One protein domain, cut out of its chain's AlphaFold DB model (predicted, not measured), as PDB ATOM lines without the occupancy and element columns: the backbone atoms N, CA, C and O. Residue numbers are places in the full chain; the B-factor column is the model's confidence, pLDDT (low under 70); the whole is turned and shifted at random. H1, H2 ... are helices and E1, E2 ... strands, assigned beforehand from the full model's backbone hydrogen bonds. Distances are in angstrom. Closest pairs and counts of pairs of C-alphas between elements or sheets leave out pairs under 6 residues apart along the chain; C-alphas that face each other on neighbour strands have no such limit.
ATOM      1  N   PHE A  21     173.505 193.263 179.536       87.25
ATOM      2  CA  PHE A  21     172.797 192.927 180.768       87.25
ATOM      3  C   PHE A  21     173.632 193.385 181.958       87.25
ATOM      4  O   PHE A  21     174.650 192.777 182.276       87.25
ATOM      5  N   ASP A  22     173.193 194.433 182.652       89.75
ATOM      6  CA  ASP A  22     173.879 194.877 183.872       89.75
ATOM      7  C   ASP A  22     173.712 193.863 185.010       89.75
ATOM      8  O   ASP A  22     174.603 193.707 185.852       89.75
ATOM      9  N   ILE A  23     172.575 193.158 185.016       93.88
ATOM     10  CA  ILE A  23     172.198 192.189 186.040       93.88
ATOM     11  C   ILE A  23     171.617 190.930 185.397       93.88
ATOM     12  O   ILE A  23     170.725 191.013 184.554       93.88
ATOM     13  N   ILE A  24     172.066 189.757 185.851       95.44
ATOM     14  CA  ILE A  24     171.436 188.466 185.530       95.44
ATOM     15  C   ILE A  24     170.881 187.829 186.804       95.44
ATOM     16  O   ILE A  24     171.595 187.668 187.789       95.44
ATOM     17  N   TRP A  25     169.619 187.405 186.769       97.19
ATOM     18  CA  TRP A  25     169.011 186.589 187.820       97.19
ATOM     19  C   TRP A  25     168.609 185.228 187.261       97.19
ATOM     20  O   TRP A  25     167.918 185.150 186.247       97.19
ATOM     21  N   ALA A  26     168.988 184.152 187.947       96.44
ATOM     22  CA  ALA A  26     168.632 182.790 187.577       96.44
ATOM     23  C   ALA A  26     168.104 181.994 188.778       96.44
ATOM     24  O   ALA A  26     168.626 182.086 189.885       96.44
ATOM     25  N   SER A  27     167.104 181.147 188.537       95.31
ATOM     26  CA  SER A  27     166.543 180.209 189.522       95.31
ATOM     27  C   SER A  27     166.518 178.796 188.923       95.31
ATOM     28  O   SER A  27     165.451 178.313 188.538       95.31
ATOM     29  N   PRO A  28     167.681 178.133 188.754       94.50
ATOM     30  CA  PRO A  28     167.737 176.816 188.131       94.50
ATOM     31  C   PRO A  28     166.935 175.781 188.947       94.50
ATOM     32  O   PRO A  28     166.875 175.885 190.179       94.50
ATOM     33  N   PRO A  29     166.344 174.757 188.296       91.56
ATOM     34  CA  PRO A  29     165.479 173.785 188.963       91.56
ATOM     35  C   PRO A  29     166.119 173.144 190.201       91.56
ATOM     36  O   PRO A  29     167.230 172.615 190.154       91.56
ATOM     37  N   CYS A  30     165.399 173.145 191.326       89.75
ATOM     38  CA  CYS A  30     165.921 172.658 192.606       89.75
ATOM     39  C   CYS A  30     165.511 171.217 192.954       89.75
ATOM     40  O   CYS A  30     166.025 170.638 193.909       89.75
ATOM     41  N   GLU A  31     164.571 170.627 192.213       90.81
ATOM     42  CA  GLU A  31     163.901 169.366 192.564       90.81
ATOM     43  C   GLU A  31     164.871 168.198 192.752       90.81
ATOM     44  O   GLU A  31     164.752 167.410 193.693       90.81
ATOM     45  N   LYS A  32     165.855 168.088 191.855       93.12
ATOM     46  CA  LYS A  32     166.875 167.033 191.878       93.12
ATOM     47  C   LYS A  32     167.854 167.205 193.042       93.12
ATOM     48  O   LYS A  32     168.420 166.219 193.499       93.12
ATOM     49  N   TYR A  33     167.989 168.417 193.576       93.62
ATOM     50  CA  TYR A  33     168.827 168.730 194.734       93.62
ATOM     51  C   TYR A  33     168.094 168.602 196.077       93.62
ATOM     52  O   TYR A  33     168.675 168.917 197.116       93.62
ATOM     53  N   SER A  34     166.830 168.170 196.090       90.75
ATOM     54  CA  SER A  34     166.060 168.018 197.329       90.75
ATOM     55  C   SER A  34     166.550 166.839 198.172       90.75
ATOM     56  O   SER A  34     166.593 165.702 197.701       90.75
ATOM     57  N   ASN A  35     166.805 167.084 199.460       88.06
ATOM     58  CA  ASN A  35     167.147 166.028 200.419       88.06
ATOM     59  C   ASN A  35     166.010 165.027 200.650       88.06
ATOM     60  O   ASN A  35     166.272 163.890 201.032       88.06
ATOM     61  N   LEU A  36     164.758 165.398 200.372       87.00
ATOM     62  CA  LEU A  36     163.637 164.457 200.454       87.00
ATOM     63  C   LEU A  36     163.783 163.306 199.449       87.00
ATOM     64  O   LEU A  36     163.207 162.242 199.634       87.00
ATOM     65  N   LYS A  37     164.618 163.447 198.411       86.19
ATOM     66  CA  LYS A  37     164.872 162.328 197.500       86.19
ATOM     67  C   LYS A  37     165.582 161.153 198.164       86.19
ATOM     68  O   LYS A  37     165.385 160.028 197.722       86.19
ATOM     69  N   TYR A  38     166.340 161.375 199.237       84.62
ATOM     70  CA  TYR A  38     166.965 160.276 199.976       84.62
ATOM     71  C   TYR A  38     165.955 159.391 200.713       84.62
ATOM     72  O   TYR A  38     166.297 158.259 201.044       84.62
ATOM     73  N   THR A  39     164.734 159.874 200.977       85.69
ATOM     74  CA  THR A  39     163.722 159.099 201.709       85.69
ATOM     75  C   THR A  39     162.881 158.212 200.796       85.69
ATOM     76  O   THR A  39     162.414 157.170 201.239       85.69
ATOM     77  N   TRP A  40     162.681 158.594 199.529       83.06
ATOM     78  CA  TRP A  40     161.793 157.876 198.597       83.06
ATOM     79  C   TRP A  40     162.493 157.322 197.343       83.06
ATOM     80  O   TRP A  40     161.852 156.727 196.479       83.06
ATOM     81  N   SER A  41     163.794 157.569 197.159       85.12
ATOM     82  CA  SER A  41     164.577 157.086 196.012       85.12
ATOM     83  C   SER A  41     165.858 156.402 196.468       85.12
ATOM     84  O   SER A  41     166.387 156.674 197.543       85.12
ATOM     85  N   ASN A  42     166.385 155.513 195.624       87.94
ATOM     86  CA  ASN A  42     167.682 154.900 195.881       87.94
ATOM     87  C   ASN A  42     168.831 155.891 195.601       87.94
ATOM     88  O   ASN A  42     168.686 156.846 194.833       87.94
ATOM     89  N   LYS A  43     169.993 155.641 196.216       83.75
ATOM     90  CA  LYS A  43     171.172 156.517 196.117       83.75
ATOM     91  C   LYS A  43     171.646 156.725 194.676       83.75
ATOM     92  O   LYS A  43     172.074 157.820 194.338       83.75
ATOM     93  N   GLN A  44     171.546 155.700 193.831       83.69
ATOM     94  CA  GLN A  44     171.967 155.780 192.433       83.69
ATOM     95  C   GLN A  44     171.125 156.795 191.645       83.69
ATOM     96  O   GLN A  44     171.682 157.712 191.051       83.69
ATOM     97  N   LYS A  45     169.792 156.702 191.724       83.25
ATOM     98  CA  LYS A  45     168.861 157.631 191.059       83.25
ATOM     99  C   LYS A  45     169.016 159.069 191.550       83.25
ATOM    100  O   LYS A  45     168.808 160.011 190.789       83.25
ATOM    101  N   VAL A  46     169.359 159.251 192.828       85.94
ATOM    102  CA  VAL A  46     169.675 160.575 193.384       85.94
ATOM    103  C   VAL A  46     170.930 161.142 192.718       85.94
ATOM    104  O   VAL A  46     170.887 162.258 192.205       85.94
ATOM    105  N   SER A  47     172.008 160.356 192.656       88.12
ATOM    106  CA  SER A  47     173.267 160.759 192.024       88.12
ATOM    107  C   SER A  47     173.115 161.065 190.533       88.12
ATOM    108  O   SER A  47     173.580 162.106 190.078       88.12
ATOM    109  N   GLU A  48     172.425 160.205 189.778       89.69
ATOM    110  CA  GLU A  48     172.112 160.430 188.357       89.69
ATOM    111  C   GLU A  48     171.300 161.719 188.168       89.69
ATOM    112  O   GLU A  48     171.620 162.553 187.321       89.69
ATOM    113  N   GLY A  49     170.304 161.936 189.032       91.19
ATOM    114  CA  GLY A  49     169.499 163.150 189.025       91.19
ATOM    115  C   GLY A  49     170.308 164.424 189.275       91.19
ATOM    116  O   GLY A  49     169.991 165.463 188.696       91.19
ATOM    117  N   TRP A  50     171.357 164.365 190.098       93.56
ATOM    118  CA  TRP A  50     172.265 165.499 190.266       93.56
ATOM    119  C   TRP A  50     173.087 165.773 189.020       93.56
ATOM    120  O   TRP A  50     173.242 166.934 188.671       93.56
ATOM    121  N   VAL A  51     173.583 164.741 188.332       93.38
ATOM    122  CA  VAL A  51     174.350 164.922 187.088       93.38
ATOM    123  C   VAL A  51     173.500 165.618 186.025       93.38
ATOM    124  O   VAL A  51     173.988 166.500 185.323       93.38
ATOM    125  N   GLU A  52     172.218 165.265 185.914       92.75
ATOM    126  CA  GLU A  52     171.281 165.945 185.012       92.75
ATOM    127  C   GLU A  52     171.068 167.413 185.393       92.75
ATOM    128  O   GLU A  52     171.138 168.290 184.532       92.75
ATOM    129  N   ALA A  53     170.830 167.693 186.676       94.88
ATOM    130  CA  ALA A  53     170.604 169.055 187.151       94.88
ATOM    131  C   ALA A  53     171.862 169.929 187.044       94.88
ATOM    132  O   ALA A  53     171.770 171.095 186.655       94.88
ATOM    133  N   ASP A  54     173.038 169.347 187.291       96.75
ATOM    134  CA  ASP A  54     174.328 170.024 187.187       96.75
ATOM    135  C   ASP A  54     174.557 170.539 185.757       96.75
ATOM    136  O   ASP A  54     175.129 171.610 185.591       96.75
ATOM    137  N   LYS A  55     174.037 169.870 184.714       95.31
ATOM    138  CA  LYS A  55     174.110 170.373 183.327       95.31
ATOM    139  C   LYS A  55     173.379 171.706 183.144       95.31
ATOM    140  O   LYS A  55     173.886 172.584 182.449       95.31
ATOM    141  N   LEU A  56     172.208 171.873 183.766       95.00
ATOM    142  CA  LEU A  56     171.430 173.116 183.683       95.00
ATOM    143  C   LEU A  56     172.109 174.253 184.451       95.00
ATOM    144  O   LEU A  56     172.159 175.387 183.971       95.00
ATOM    145  N   VAL A  57     172.674 173.950 185.620       97.00
ATOM    146  CA  VAL A  57     173.435 174.932 186.402       97.00
ATOM    147  C   VAL A  57     174.719 175.323 185.672       97.00
ATOM    148  O   VAL A  57     174.993 176.511 185.543       97.00
ATOM    149  N   SER A  58     175.464 174.369 185.111       96.44
ATOM    150  CA  SER A  58     176.651 174.661 184.296       96.44
ATOM    151  C   SER A  58     176.313 175.544 183.099       96.44
ATOM    152  O   SER A  58     177.035 176.497 182.827       96.44
ATOM    153  N   LYS A  59     175.179 175.301 182.427       95.56
ATOM    154  CA  LYS A  59     174.714 176.179 181.345       95.56
ATOM    155  C   LYS A  59     174.341 177.577 181.853       95.56
ATOM    156  O   LYS A  59     174.620 178.558 181.176       95.56
ATOM    157  N   THR A  60     173.758 177.681 183.049       96.25
ATOM    158  CA  THR A  60     173.472 178.972 183.702       96.25
ATOM    159  C   THR A  60     174.761 179.757 183.963       96.25
ATOM    160  O   THR A  60     174.831 180.942 183.654       96.25
ATOM    161  N   LEU A  61     175.798 179.091 184.481       96.88
ATOM    162  CA  LEU A  61     177.115 179.694 184.709       96.88
ATOM    163  C   LEU A  61     177.789 180.111 183.394       96.88
ATOM    164  O   LEU A  61     178.346 181.198 183.323       96.88
ATOM    165  N   GLU A  62     177.684 179.293 182.345       95.19
ATOM    166  CA  GLU A  62     178.186 179.611 181.000       95.19
ATOM    167  C   GLU A  62     177.516 180.863 180.412       95.19
ATOM    168  O   GLU A  62     178.187 181.704 179.822       95.19
ATOM    169  N   ILE A  63     176.204 181.025 180.610       93.50
ATOM    170  CA  ILE A  63     175.462 182.227 180.193       93.50
ATOM    171  C   ILE A  63     175.958 183.463 180.955       93.50
ATOM    172  O   ILE A  63     176.192 184.507 180.347       93.50
ATOM    173  N   ILE A  64     176.142 183.350 182.274       94.38
ATOM    174  CA  ILE A  64     176.676 184.440 183.103       94.38
ATOM    175  C   ILE A  64     178.090 184.823 182.644       94.38
ATOM    176  O   ILE A  64     178.373 186.008 182.482       94.38
ATOM    177  N   ASP A  65     178.959 183.843 182.385       93.00
ATOM    178  CA  ASP A  65     180.324 184.074 181.896       93.00
ATOM    179  C   ASP A  65     180.355 184.683 180.485       93.00
ATOM    180  O   ASP A  65     181.209 185.515 180.182       93.00
ATOM    181  N   TYR A  66     179.395 184.324 179.630       91.38
ATOM    182  CA  TYR A  66     179.280 184.887 178.288       91.38
ATOM    183  C   TYR A  66     178.894 186.369 178.306       91.38
ATOM    184  O   TYR A  66     179.530 187.172 177.621       91.38
ATOM    185  N   PHE A  67     177.865 186.737 179.075       90.12
ATOM    186  CA  PHE A  67     177.372 188.117 179.130       90.12
ATOM    187  C   PHE A  67     178.179 189.021 180.065       90.12
ATOM    188  O   PHE A  67     178.155 190.234 179.881       90.12
ATOM    189  N   LYS A  68     178.906 188.449 181.037       90.94
ATOM    190  CA  LYS A  68     179.731 189.171 182.023       90.94
ATOM    191  C   LYS A  68     178.991 190.348 182.675       90.94
ATOM    192  O   LYS A  68     179.491 191.475 182.628       90.94
ATOM    193  N   PRO A  69     177.806 190.114 183.272       92.94
ATOM    194  CA  PRO A  69     177.040 191.186 183.890       92.94
ATOM    195  C   PRO A  69     177.802 191.782 185.077       92.94
ATOM    196  O   PRO A  69     178.620 191.109 185.714       92.94
ATOM    197  N   THR A  70     177.491 193.032 185.422       92.94
ATOM    198  CA  THR A  70     178.087 193.696 186.592       92.94
ATOM    199  C   THR A  70     177.714 192.962 187.880       92.94
ATOM    200  O   THR A  70     178.569 192.720 188.733       92.94
ATOM    201  N   LEU A  71     176.449 192.552 188.003       95.81
ATOM    202  CA  LEU A  71     175.960 191.722 189.101       95.81
ATOM    203  C   LEU A  71     175.237 190.490 188.566       95.81
ATOM    204  O   LEU A  71     174.561 190.528 187.541       95.81
ATOM    205  N   TRP A  72     175.321 189.381 189.286       97.69
ATOM    206  CA  TRP A  72     174.502 188.216 188.978       97.69
ATOM    207  C   TRP A  72     174.056 187.486 190.233       97.69
ATOM    208  O   TRP A  72     174.702 187.556 191.277       97.69
ATOM    209  N   PHE A  73     172.943 186.771 190.117       98.38
ATOM    210  CA  PHE A  73     172.318 186.047 191.211       98.38
ATOM    211  C   PHE A  73     171.843 184.675 190.737       98.38
ATOM    212  O   PHE A  73     171.153 184.569 189.724       98.38
ATOM    213  N   ILE A  74     172.173 183.628 191.490       98.25
ATOM    214  CA  ILE A  74     171.578 182.297 191.340       98.25
ATOM    215  C   ILE A  74     170.832 181.971 192.635       98.25
ATOM    216  O   ILE A  74     171.435 181.861 193.703       98.25
ATOM    217  N   GLU A  75     169.514 181.823 192.548       97.44
ATOM    218  CA  GLU A  75     168.636 181.500 193.669       97.44
ATOM    219  C   GLU A  75     168.405 179.992 193.762       97.44
ATOM    220  O   GLU A  75     168.083 179.323 192.777       97.44
ATOM    221  N   ASN A  76     168.569 179.433 194.961       96.56
ATOM    222  CA  ASN A  76     168.202 178.045 195.217       96.56
ATOM    223  C   ASN A  76     167.880 177.805 196.700       96.56
ATOM    224  O   ASN A  76     168.502 178.426 197.566       96.56
ATOM    225  N   PRO A  77     166.977 176.870 197.051       95.25
ATOM    226  CA  PRO A  77     166.699 176.539 198.445       95.25
ATOM    227  C   PRO A  77     167.961 176.183 199.244       95.25
ATOM    228  O   PRO A  77     168.743 175.312 198.869       95.25
ATOM    229  N   TYR A  78     168.125 176.794 200.420       96.06
ATOM    230  CA  TYR A  78     169.321 176.621 201.252       96.06
ATOM    231  C   TYR A  78     169.508 175.184 201.726       96.06
ATOM    232  O   TYR A  78     170.634 174.740 201.912       96.06
ATOM    233  N   LEU A  79     168.419 174.454 201.979       92.62
ATOM    234  CA  LEU A  79     168.509 173.075 202.457       92.62
ATOM    235  C   LEU A  79     168.887 172.089 201.346       92.62
ATOM    236  O   LEU A  79     169.317 170.992 201.677       92.62
ATOM    237  N   GLY A  80     168.796 172.478 200.071       92.81
ATOM    238  CA  GLY A  80     169.159 171.625 198.943       92.81
ATOM    239  C   GLY A  80     170.662 171.367 198.814       92.81
ATOM    240  O   GLY A  80     171.505 172.008 199.457       92.81
ATOM    241  N   GLU A  81     171.000 170.420 197.946       95.44
ATOM    242  CA  GLU A  81     172.371 169.955 197.727       95.44
ATOM    243  C   GLU A  81     173.182 170.830 196.761       95.44
ATOM    244  O   GLU A  81     174.400 170.667 196.717       95.44
ATOM    245  N   LEU A  82     172.574 171.799 196.057       96.88
ATOM    246  CA  LEU A  82     173.268 172.633 195.060       96.88
ATOM    247  C   LEU A  82     174.544 173.293 195.616       96.88
ATOM    248  O   LEU A  82     175.611 173.195 195.020       96.88
ATOM    249  N   LYS A  83     174.468 173.885 196.815       96.56
ATOM    250  CA  LYS A  83     175.609 174.540 197.492       96.56
ATOM    251  C   LYS A  83     176.784 173.612 197.825       96.56
ATOM    252  O   LYS A  83     177.844 174.093 198.198       96.56
ATOM    253  N   LYS A  84     176.570 172.295 197.783       95.94
ATOM    254  CA  LYS A  84     177.596 171.277 198.043       95.94
ATOM    255  C   LYS A  84     178.126 170.657 196.749       95.94
ATOM    256  O   LYS A  84     179.007 169.802 196.806       95.94
ATOM    257  N   ARG A  85     177.564 171.020 195.590       96.62
ATOM    258  CA  ARG A  85     177.977 170.463 194.301       96.62
ATOM    259  C   ARG A  85     179.350 171.018 193.909       96.62
ATOM    260  O   ARG A  85     179.589 172.209 194.107       96.62
ATOM    261  N   PRO A  86     180.221 170.206 193.283       97.00
ATOM    262  CA  PRO A  86     181.533 170.664 192.821       97.00
ATOM    263  C   PRO A  86     181.480 171.863 191.866       97.00
ATOM    264  O   PRO A  86     182.355 172.716 191.921       97.00
ATOM    265  N   ILE A  87     180.434 171.969 191.037       96.62
ATOM    266  CA  ILE A  87     180.249 173.089 190.096       96.62
ATOM    267  C   ILE A  87     180.051 174.452 190.786       96.62
ATOM    268  O   ILE A  87     180.189 175.482 190.143       96.62
ATOM    269  N   MET A  88     179.750 174.459 192.088       97.50
ATOM    270  CA  MET A  88     179.568 175.672 192.892       97.50
ATOM    271  C   MET A  88     180.744 175.927 193.852       97.50
ATOM    272  O   MET A  88     180.634 176.807 194.702       97.50
ATOM    273  N   LYS A  89     181.835 175.144 193.771       94.81
ATOM    274  CA  LYS A  89     182.847 174.987 194.838       94.81
ATOM    275  C   LYS A  89     183.468 176.289 195.357       94.81
ATOM    276  O   LYS A  89     183.778 176.349 196.539       94.81
ATOM    277  N   ASP A  90     183.577 177.327 194.543       95.81
ATOM    278  CA  ASP A  90     184.225 178.588 194.932       95.81
ATOM    279  C   ASP A  90     183.292 179.797 194.779       95.81
ATOM    280  O   ASP A  90     183.718 180.950 194.812       95.81
ATOM    281  N   ILE A  91     181.994 179.535 194.617       97.50
ATOM    282  CA  ILE A  91     180.994 180.576 194.432       97.50
ATOM    283  C   ILE A  91     180.426 180.984 195.799       97.50
ATOM    284  O   ILE A  91     179.749 180.173 196.449       97.50
ATOM    285  N   PRO A  92     180.640 182.235 196.251       97.31
ATOM    286  CA  PRO A  92     180.075 182.697 197.505       97.31
ATOM    287  C   PRO A  92     178.556 182.841 197.395       97.31
ATOM    288  O   PRO A  92     177.986 183.050 196.321       97.31
ATOM    289  N   TYR A  93     177.882 182.730 198.537       98.31
ATOM    290  CA  TYR A  93     176.444 182.926 198.615       98.31
ATOM    291  C   TYR A  93     176.019 183.556 199.931       98.31
ATOM    292  O   TYR A  93     176.625 183.353 200.986       98.31
ATOM    293  N   TYR A  94     174.888 184.246 199.874       98.31
ATOM    294  CA  TYR A  94     174.176 184.729 201.040       98.31
ATOM    295  C   TYR A  94     173.025 183.797 201.388       98.31
ATOM    296  O   TYR A  94     172.284 183.329 200.526       98.31
ATOM    297  N   ARG A  95     172.855 183.531 202.682       98.06
ATOM    298  CA  ARG A  95     171.693 182.811 203.204       98.06
ATOM    299  C   ARG A  95     170.650 183.812 203.676       98.06
ATOM    300  O   ARG A  95     170.892 184.515 204.658       98.06
ATOM    301  N   VAL A  96     169.486 183.789 203.042       98.12
ATOM    302  CA  VAL A  96     168.328 184.637 203.353       98.12
ATOM    303  C   VAL A  96     167.132 183.789 203.794       98.12
ATOM    304  O   VAL A  96     167.060 182.590 203.511       98.12
ATOM    305  N   ASP A  97     166.186 184.399 204.503       97.50
ATOM    306  CA  ASP A  97     164.878 183.810 204.805       97.50
ATOM    307  C   ASP A  97     163.780 184.740 204.256       97.50
ATOM    308  O   ASP A  97     163.653 185.864 204.727       97.50
ATOM    309  N   TYR A  98     162.985 184.289 203.275       96.62
ATOM    310  CA  TYR A  98     162.025 185.141 202.543       96.62
ATOM    311  C   TYR A  98     161.001 185.858 203.432       96.62
ATOM    312  O   TYR A  98     160.616 186.974 203.112       96.62
ATOM    313  N   CYS A  99     160.624 185.289 204.581       96.12
ATOM    314  CA  CYS A  99     159.723 185.941 205.541       96.12
ATOM    315  C   CYS A  99     160.298 187.218 206.188       96.12
ATOM    316  O   CYS A  99     159.590 187.920 206.902       96.12
ATOM    317  N   LYS A 100     161.583 187.532 205.974       97.38
ATOM    318  CA  LYS A 100     162.205 188.817 206.352       97.38
ATOM    319  C   LYS A 100     162.150 189.883 205.250       97.38
ATOM    320  O   LYS A 100     162.683 190.973 205.454       97.38
ATOM    321  N   TYR A 101     161.569 189.525 204.108       97.00
ATOM    322  CA  TYR A 101     161.474 190.337 202.895       97.00
ATOM    323  C   TYR A 101     160.049 190.349 202.305       97.00
ATOM    324  O   TYR A 101     159.820 190.902 201.232       97.00
ATOM    325  N   ALA A 102     159.111 189.638 202.935       94.81
ATOM    326  CA  ALA A 102     157.729 189.501 202.499       94.81
ATOM    327  C   ALA A 102     156.832 189.044 203.655       94.81
ATOM    328  O   ALA A 102     157.277 188.351 204.572       94.81
ATOM    329  N   ASP A 103     155.549 189.364 203.548       92.94
ATOM    330  CA  ASP A 103     154.456 189.049 204.471       92.94
ATOM    331  C   ASP A 103     153.624 187.841 204.005       92.94
ATOM    332  O   ASP A 103     152.420 187.749 204.220       92.94
ATOM    333  N   TRP A 104     154.261 186.873 203.346       93.38
ATOM    334  CA  TRP A 104     153.550 185.767 202.698       93.38
ATOM    335  C   TRP A 104     153.112 184.640 203.639       93.38
ATOM    336  O   TRP A 104     152.571 183.639 203.176       93.38
ATOM    337  N   GLY A 105     153.387 184.763 204.935       93.56
ATOM    338  CA  GLY A 105     152.976 183.800 205.953       93.56
ATOM    339  C   GLY A 105     153.890 182.582 206.098       93.56
ATOM    340  O   GLY A 105     153.796 181.887 207.096       93.56
ATOM    341  N   TYR A 106     154.829 182.332 205.180       93.75
ATOM    342  CA  TYR A 106     155.732 181.174 205.243       93.75
ATOM    343  C   TYR A 106     157.207 181.560 205.192       93.75
ATOM    344  O   TYR A 106     157.605 182.603 204.671       93.75
ATOM    345  N   ARG A 107     158.059 180.648 205.667       94.44
ATOM    346  CA  ARG A 107     159.513 180.786 205.576       94.44
ATOM    347  C   ARG A 107     160.096 179.937 204.463       94.44
ATOM    348  O   ARG A 107     160.113 178.714 204.541       94.44
ATOM    349  N   LYS A 108     160.716 180.599 203.489       93.56
ATOM    350  CA  LYS A 108     161.568 179.956 202.483       93.56
ATOM    351  C   LYS A 108     163.017 180.364 202.720       93.56
ATOM    352  O   LYS A 108     163.384 181.523 202.545       93.56
ATOM    353  N   ARG A 109     163.822 179.418 203.210       95.94
ATOM    354  CA  ARG A 109     165.254 179.628 203.445       95.94
ATOM    355  C   ARG A 109     166.024 179.343 202.165       95.94
ATOM    356  O   ARG A 109     165.982 178.215 201.675       95.94
ATOM    357  N   THR A 110     166.777 180.322 201.689       97.19
ATOM    358  CA  THR A 110     167.326 180.335 200.329       97.19
ATOM    359  C   THR A 110     168.798 180.755 200.329       97.19
ATOM    360  O   THR A 110     169.216 181.586 201.138       97.19
ATOM    361  N   CYS A 111     169.592 180.138 199.453       98.00
ATOM    362  CA  CYS A 111     170.903 180.615 199.026       98.00
ATOM    363  C   CYS A 111     170.733 181.567 197.839       98.00
ATOM    364  O   CYS A 111     170.055 181.220 196.875       98.00
ATOM    365  N   ILE A 112     171.409 182.710 197.896       98.44
ATOM    366  CA  ILE A 112     171.623 183.609 196.764       98.44
ATOM    367  C   ILE A 112     173.120 183.586 196.460       98.44
ATOM    368  O   ILE A 112     173.897 184.217 197.176       98.44
ATOM    369  N   PHE A 113     173.531 182.801 195.465       98.62
ATOM    370  CA  PHE A 113     174.909 182.805 194.965       98.62
ATOM    371  C   PHE A 113     175.117 184.037 194.095       98.62
ATOM    372  O   PHE A 113     174.236 184.358 193.300       98.62
ATOM    373  N   THR A 114     176.233 184.740 194.256       98.44
ATOM    374  CA  THR A 114     176.429 186.039 193.600       98.44
ATOM    375  C   THR A 114     177.883 186.493 193.661       98.44
ATOM    376  O   THR A 114     178.627 186.059 194.537       98.44
ATOM    377  N   ASN A 115     178.277 187.399 192.768       97.56
ATOM    378  CA  ASN A 115     179.513 188.174 192.883       97.56
ATOM    379  C   ASN A 115     179.379 189.427 193.774       97.56
ATOM    380  O   ASN A 115     180.377 190.107 194.007       97.56
ATOM    381  N   LEU A 116     178.181 189.743 194.280       97.44
ATOM    382  CA  LEU A 116     177.971 190.825 195.240       97.44
ATOM    383  C   LEU A 116     178.756 190.558 196.532       97.44
ATOM    384  O   LEU A 116     178.726 189.454 197.078       97.44
ATOM    385  N   THR A 117     179.417 191.589 197.056       96.38
ATOM    386  CA  THR A 117     180.158 191.523 198.323       96.38
ATOM    387  C   THR A 117     179.562 192.480 199.355       96.38
ATOM    388  O   THR A 117     178.859 193.428 199.018       96.38
ATOM    389  N   GLY A 118     179.798 192.218 200.644       95.25
ATOM    390  CA  GLY A 118     179.350 193.098 201.734       95.25
ATOM    391  C   GLY A 118     177.844 193.104 202.044       95.25
ATOM    392  O   GLY A 118     177.426 193.828 202.950       95.25
ATOM    393  N   TYR A 119     177.022 192.293 201.372       97.25
ATOM    394  CA  TYR A 119     175.577 192.277 201.611       97.25
ATOM    395  C   TYR A 119     175.204 191.736 203.002       97.25
ATOM    396  O   TYR A 119     175.666 190.682 203.453       97.25
ATOM    397  N   LYS A 120     174.308 192.455 203.689       96.75
ATOM    398  CA  LYS A 120     173.805 192.110 205.027       96.75
ATOM    399  C   LYS A 120     172.490 191.334 204.927       96.75
ATOM    400  O   LYS A 120     171.405 191.880 205.108       96.75
ATOM    401  N   ALA A 121     172.600 190.035 204.669       97.19
ATOM    402  CA  ALA A 121     171.450 189.144 204.537       97.19
ATOM    403  C   ALA A 121     170.609 189.031 205.824       97.19
ATOM    404  O   ALA A 121     171.129 188.757 206.912       97.19
ATOM    405  N   ARG A 122     169.284 189.157 205.687       97.25
ATOM    406  CA  ARG A 122     168.321 189.003 206.780       97.25
ATOM    407  C   ARG A 122     167.916 187.536 206.919       97.25
ATOM    408  O   ARG A 122     167.496 186.879 205.966       97.25
ATOM    409  N   LYS A 123     168.041 187.020 208.141       97.00
ATOM    410  CA  LYS A 123     167.677 185.649 208.518       97.00
ATOM    411  C   LYS A 123     166.610 185.696 209.597       97.00
ATOM    412  O   LYS A 123     166.683 186.527 210.497       97.00
ATOM    413  N   CYS A 124     165.653 184.785 209.520       95.75
ATOM    414  CA  CYS A 124     164.591 184.670 210.502       95.75
ATOM    415  C   CYS A 124     165.073 183.865 211.713       95.75
ATOM    416  O   CYS A 124     165.566 182.736 211.576       95.75
ATOM    417  N   LYS A 125     164.897 184.455 212.897       93.94
ATOM    418  CA  LYS A 125     165.090 183.849 214.219       93.94
ATOM    419  C   LYS A 125     163.754 183.738 214.972       93.94
ATOM    420  O   LYS A 125     163.745 183.834 216.191       93.94
ATOM    421  N   LYS A 126     162.656 183.507 214.236       91.12
ATOM    422  CA  LYS A 126     161.261 183.548 214.723       91.12
ATOM    423  C   LYS A 126     160.802 184.943 215.163       91.12
ATOM    424  O   LYS A 126     160.026 185.098 216.089       91.12
ATOM    425  N   ASP A 127     161.317 185.949 214.476       92.62
ATOM    426  CA  ASP A 127     161.163 187.374 214.758       92.62
ATOM    427  C   ASP A 127     160.636 188.110 213.510       92.62
ATOM    428  O   ASP A 127     161.124 189.179 213.140       92.62
ATOM    429  N   CYS A 128     159.729 187.480 212.759       92.94
ATOM    430  CA  CYS A 128     159.149 188.029 211.531       92.94
ATOM    431  C   CYS A 128     157.624 188.089 211.616       92.94
ATOM    432  O   CYS A 128     157.019 187.273 212.298       92.94
ATOM    433  N   ASN A 129     157.012 188.958 210.814       90.38
ATOM    434  CA  ASN A 129     155.558 189.178 210.797       90.38
ATOM    435  C   ASN A 129     154.746 187.977 210.283       90.38
ATOM    436  O   ASN A 129     153.526 187.997 210.295       90.38
ATOM    437  N   SER A 130     155.419 186.942 209.777       92.56
ATOM    438  CA  SER A 130     154.795 185.686 209.359       92.56
ATOM    439  C   SER A 130     154.742 184.635 210.473       92.56
ATOM    440  O   SER A 130     154.505 183.471 210.165       92.56
ATOM    441  N   MET A 131     155.046 185.000 211.722       93.69
ATOM    442  CA  MET A 131     154.929 184.100 212.868       93.69
ATOM    443  C   MET A 131     153.487 184.056 213.375       93.69
ATOM    444  O   MET A 131     152.800 185.069 213.408       93.69
ATOM    445  N   ASP A 132     153.064 182.862 213.761       91.56
ATOM    446  CA  ASP A 132     151.924 182.610 214.629       91.56
ATOM    447  C   ASP A 132     152.433 182.642 216.078       91.56
ATOM    448  O   ASP A 132     153.287 181.824 216.455       91.56
ATOM    449  N   ASP A 133     151.954 183.614 216.854       87.25
ATOM    450  CA  ASP A 133     152.399 183.855 218.230       87.25
ATOM    451  C   ASP A 133     151.975 182.730 219.185       87.25
ATOM    452  O   ASP A 133     152.724 182.406 220.110       87.25
ATOM    453  N   ASP A 134     150.843 182.073 218.923       91.44
ATOM    454  CA  ASP A 134     150.318 181.002 219.772       91.44
ATOM    455  C   ASP A 134     151.073 179.688 219.529       91.44
ATOM    456  O   ASP A 134     151.431 178.964 220.462       91.44
ATOM    457  N   ASN A 135     151.362 179.381 218.260       87.94
ATOM    458  CA  ASN A 135     151.964 178.104 217.858       87.94
ATOM    459  C   ASN A 135     153.493 178.146 217.718       87.94
ATOM    460  O   ASN A 135     154.138 177.117 217.481       87.94
ATOM    461  N   TYR A 136     154.104 179.329 217.833       87.38
ATOM    462  CA  TYR A 136     155.544 179.549 217.667       87.38
ATOM    463  C   TYR A 136     156.105 178.977 216.342       87.38
ATOM    464  O   TYR A 136     157.261 178.516 216.247       87.38
ATOM    465  N   ALA A 137     155.262 179.031 215.305       91.19
ATOM    466  CA  ALA A 137     155.461 178.531 213.947       91.19
ATOM    467  C   ALA A 137     155.202 179.647 212.918       91.19
ATOM    468  O   ALA A 137     154.786 180.735 213.287       91.19
ATOM    469  N   HIS A 138     155.489 179.415 211.635       93.81
ATOM    470  CA  HIS A 138     155.061 180.370 210.602       93.81
ATOM    471  C   HIS A 138     153.590 180.100 210.246       93.81
ATOM    472  O   HIS A 138     153.179 178.942 210.286       93.81
ATOM    473  N   LEU A 139     152.838 181.140 209.868       92.44
ATOM    474  CA  LEU A 139     151.406 181.076 209.518       92.44
ATOM    475  C   LEU A 139     151.089 180.070 208.397       92.44
ATOM    476  O   LEU A 139     149.957 179.611 208.269       92.44
ATOM    477  N   GLY A 140     152.076 179.731 207.566       91.00
ATOM    478  CA  GLY A 140     151.935 178.734 206.520       91.00
ATOM    479  C   GLY A 140     153.233 178.076 206.076       91.00
ATOM    480  O   GLY A 140     154.339 178.425 206.503       91.00
ATOM    481  N   ASP A 141     153.080 177.131 205.150       88.88
ATOM    482  CA  ASP A 141     154.173 176.441 204.473       88.88
ATOM    483  C   ASP A 141     154.083 176.620 202.952       88.88
ATOM    484  O   ASP A 141     153.002 176.702 202.366       88.88
ATOM    485  N   VAL A 142     155.240 176.652 202.287       86.62
ATOM    486  CA  VAL A 142     155.317 176.792 200.825       86.62
ATOM    487  C   VAL A 142     154.632 175.633 200.084       86.62
ATOM    488  O   VAL A 142     154.215 175.793 198.940       86.62
ATOM    489  N   SER A 143     154.515 174.463 200.718       84.19
ATOM    490  CA  SER A 143     153.819 173.288 200.184       84.19
ATOM    491  C   SER A 143     152.300 173.448 200.131       84.19
ATOM    492  O   SER A 143     151.662 172.753 199.347       84.19
ATOM    493  N   TRP A 144     151.727 174.372 200.906       87.00
ATOM    494  CA  TRP A 144     150.283 174.640 200.920       87.00
ATOM    495  C   TRP A 144     149.853 175.568 199.779       87.00
ATOM    496  O   TRP A 144     148.665 175.751 199.522       87.00
ATOM    497  N   ILE A 145     150.819 176.154 199.071       85.19
ATOM    498  CA  ILE A 145     150.570 177.054 197.953       85.19
ATOM    499  C   ILE A 145     150.331 176.215 196.698       85.19
ATOM    500  O   ILE A 145     151.273 175.718 196.079       85.19
ATOM    501  N   GLY A 146     149.059 176.075 196.316       82.38
ATOM    502  CA  GLY A 146     148.655 175.395 195.077       82.38
ATOM    503  C   GLY A 146     148.955 176.185 193.796       82.38
ATOM    504  O   GLY A 146     148.941 175.623 192.706       82.38
ATOM    505  N   ASP A 147     149.249 177.479 193.924       89.62
ATOM    506  CA  ASP A 147     149.585 178.385 192.825       89.62
ATOM    507  C   ASP A 147     151.100 178.359 192.552       89.62
ATOM    508  O   ASP A 147     151.921 178.737 193.397       89.62
ATOM    509  N   ILE A 148     151.477 177.886 191.362       84.12
ATOM    510  CA  ILE A 148     152.878 177.672 190.989       84.12
ATOM    511  C   ILE A 148     153.676 178.978 190.893       84.12
ATOM    512  O   ILE A 148     154.852 179.004 191.268       84.12
ATOM    513  N   ASP A 149     153.041 180.074 190.486       87.00
ATOM    514  CA  ASP A 149     153.695 181.375 190.366       87.00
ATOM    515  C   ASP A 149     153.970 181.942 191.760       87.00
ATOM    516  O   ASP A 149     155.074 182.406 192.062       87.00
ATOM    517  N   LYS A 150     153.019 181.785 192.688       88.06
ATOM    518  CA  LYS A 150     153.214 182.151 194.102       88.06
ATOM    519  C   LYS A 150     154.224 181.268 194.833       88.06
ATOM    520  O   LYS A 150     154.796 181.698 195.836       88.06
ATOM    521  N   LYS A 151     154.466 180.052 194.351       85.31
ATOM    522  CA  LYS A 151     155.491 179.154 194.896       85.31
ATOM    523  C   LYS A 151     156.906 179.556 194.462       85.31
ATOM    524  O   LYS A 151     157.861 179.436 195.246       85.31
ATOM    525  N   HIS A 152     157.042 180.034 193.226       87.12
ATOM    526  CA  HIS A 152     158.330 180.374 192.616       87.12
ATOM    527  C   HIS A 152     158.682 181.866 192.649       87.12
ATOM    528  O   HIS A 152     159.839 182.201 192.411       87.12
ATOM    529  N   ARG A 153     157.753 182.751 193.026       92.56
ATOM    530  CA  ARG A 153     158.040 184.182 193.215       92.56
ATOM    531  C   ARG A 153     159.191 184.445 194.193       92.56
ATOM    532  O   ARG A 153     159.385 183.746 195.195       92.56
ATOM    533  N   VAL A 154     159.912 185.523 193.908       95.25
ATOM    534  CA  VAL A 154     160.979 186.090 194.737       95.25
ATOM    535  C   VAL A 154     160.447 187.365 195.402       95.25
ATOM    536  O   VAL A 154     159.761 188.137 194.733       95.25
ATOM    537  N   PRO A 155     160.694 187.591 196.706       96.31
ATOM    538  CA  PRO A 155     160.243 188.801 197.380       96.31
ATOM    539  C   PRO A 155     160.798 190.062 196.702       96.31
ATOM    540  O   PRO A 155     162.020 190.169 196.572       96.31
ATOM    541  N   PRO A 156     159.958 191.037 196.314       95.69
ATOM    542  CA  PRO A 156     160.445 192.285 195.725       95.69
ATOM    543  C   PRO A 156     161.422 193.029 196.642       95.69
ATOM    544  O   PRO A 156     162.455 193.498 196.178       95.69
ATOM    545  N   GLU A 157     161.167 193.054 197.957       96.88
ATOM    546  CA  GLU A 157     162.072 193.686 198.929       96.88
ATOM    547  C   GLU A 157     163.460 193.025 198.951       96.88
ATOM    548  O   GLU A 157     164.469 193.706 199.133       96.88
ATOM    549  N   LEU A 158     163.540 191.707 198.722       97.38
ATOM    550  CA  LEU A 158     164.826 191.023 198.601       97.38
ATOM    551  C   LEU A 158     165.581 191.536 197.374       97.38
ATOM    552  O   LEU A 158     166.749 191.892 197.508       97.38
ATOM    553  N   ILE A 159     164.911 191.617 196.221       96.25
ATOM    554  CA  ILE A 159     165.503 192.126 194.976       96.25
ATOM    555  C   ILE A 159     165.996 193.562 195.178       96.25
ATOM    556  O   ILE A 159     167.158 193.844 194.899       96.25
ATOM    557  N   TYR A 160     165.163 194.445 195.735       95.88
ATOM    558  CA  TYR A 160     165.558 195.829 196.004       95.88
ATOM    559  C   TYR A 160     166.761 195.913 196.937       95.88
ATOM    560  O   TYR A 160     167.710 196.617 196.628       95.88
ATOM    561  N   SER A 161     166.784 195.131 198.021       96.38
ATOM    562  CA  SER A 161     167.914 195.140 198.958       96.38
ATOM    563  C   SER A 161     169.237 194.638 198.365       96.38
ATOM    564  O   SER A 161     170.285 194.864 198.961       96.38
ATOM    565  N   LEU A 162     169.195 193.892 197.255       95.81
ATOM    566  CA  LEU A 162     170.384 193.355 196.587       95.81
ATOM    567  C   LEU A 162     170.957 194.315 195.537       95.81
ATOM    568  O   LEU A 162     172.111 194.144 195.147       95.81
ATOM    569  N   ILE A 163     170.154 195.265 195.053       91.25
ATOM    570  CA  ILE A 163     170.478 196.115 193.895       91.25
ATOM    571  C   ILE A 163     170.606 197.598 194.288       91.25
ATOM    572  O   ILE A 163     171.325 198.333 193.614       91.25
ATOM    573  N   LEU A 164     169.934 198.031 195.361       79.75
ATOM    574  CA  LEU A 164     169.929 199.403 195.887       79.75
ATOM    575  C   LEU A 164     170.731 199.497 197.191       79.75
ATOM    576  O   LEU A 164     171.413 200.528 197.372       79.75
TER     577      LEU A 164
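This is residues 21 to 164 of the 164 residues of an uncharacterized protein of Parvibaculum sp (UniProt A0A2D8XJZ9). A small, strongly twisted four-stranded sheet has residues 57 to 67 of the long helix H2 over its E1 edge on one face and short H4 on the other face. H2 runs past the sheet toward little H1, where residues 39 to 44 stick out; the long link of residues 115 to 147 passes the E3 edge and swings out away from H2. The 144 printed residues run E1, H1, H2, E2, E3, E4, H3, H4; the mixed sheet has the order E1, E2, E4, E3. The class is mixed, helices and strands, with under half of the residues in named elements; the whole is compact, radius of gyration of the C-alphas 16.1 A, spans 47 by 43 by 26 A.

E1, residues 23 to 26, is the parallel neighbour of E2, residues 71 to 77, with N 26 and O 73 2.8 A apart. H1, residues 37 to 40, is close to but not clearly touching H2, residues 43 to 67; their closest C-alphas, Lys 37 and Val 46, are 6.6 A apart. E1, H1, H2 and E2 form a strand-helix-strand unit, parallel neighbour strands joined through helices, with a right-handed crossover. H2 runs along the strands at a height over the sheet of 10.1 A; the closest C-alphas of E1 and H2, Ile 24 and Ile 64, are 7.0 A apart. E3, residues 93 to 97, and E4, residues 109 to 114, form a hairpin, with N 94 and O 112 2.9 A apart. E4 is antiparallel to E2, with N 74 and O 113 2.8 A apart. H3, residues 148 to 152, is not on the sheet. H4, residues 156 to 163, is on the opposite face from H2, height 7.7 A. Each O i to N i+4 pair is within hydrogen-bond range in H3 and H4, and 20 of 21 in H2; H1 is too short for one.

E1 begins at C-alpha 23 (172.198, 192.189, 186.040). H2 measures 36.4 A and E2 20.1 A from first to last C-alpha. H4 ends at C-alpha 163 (170.478, 196.115, 193.895).

The C-alphas of Tyr 66 and Asp 134 are the two farthest apart, 50.7 A. The links E2 to E3, E3 to E4 and E4 to H3 are long. The printed part has no cut, and no printed residue is under 70 in pLDDT.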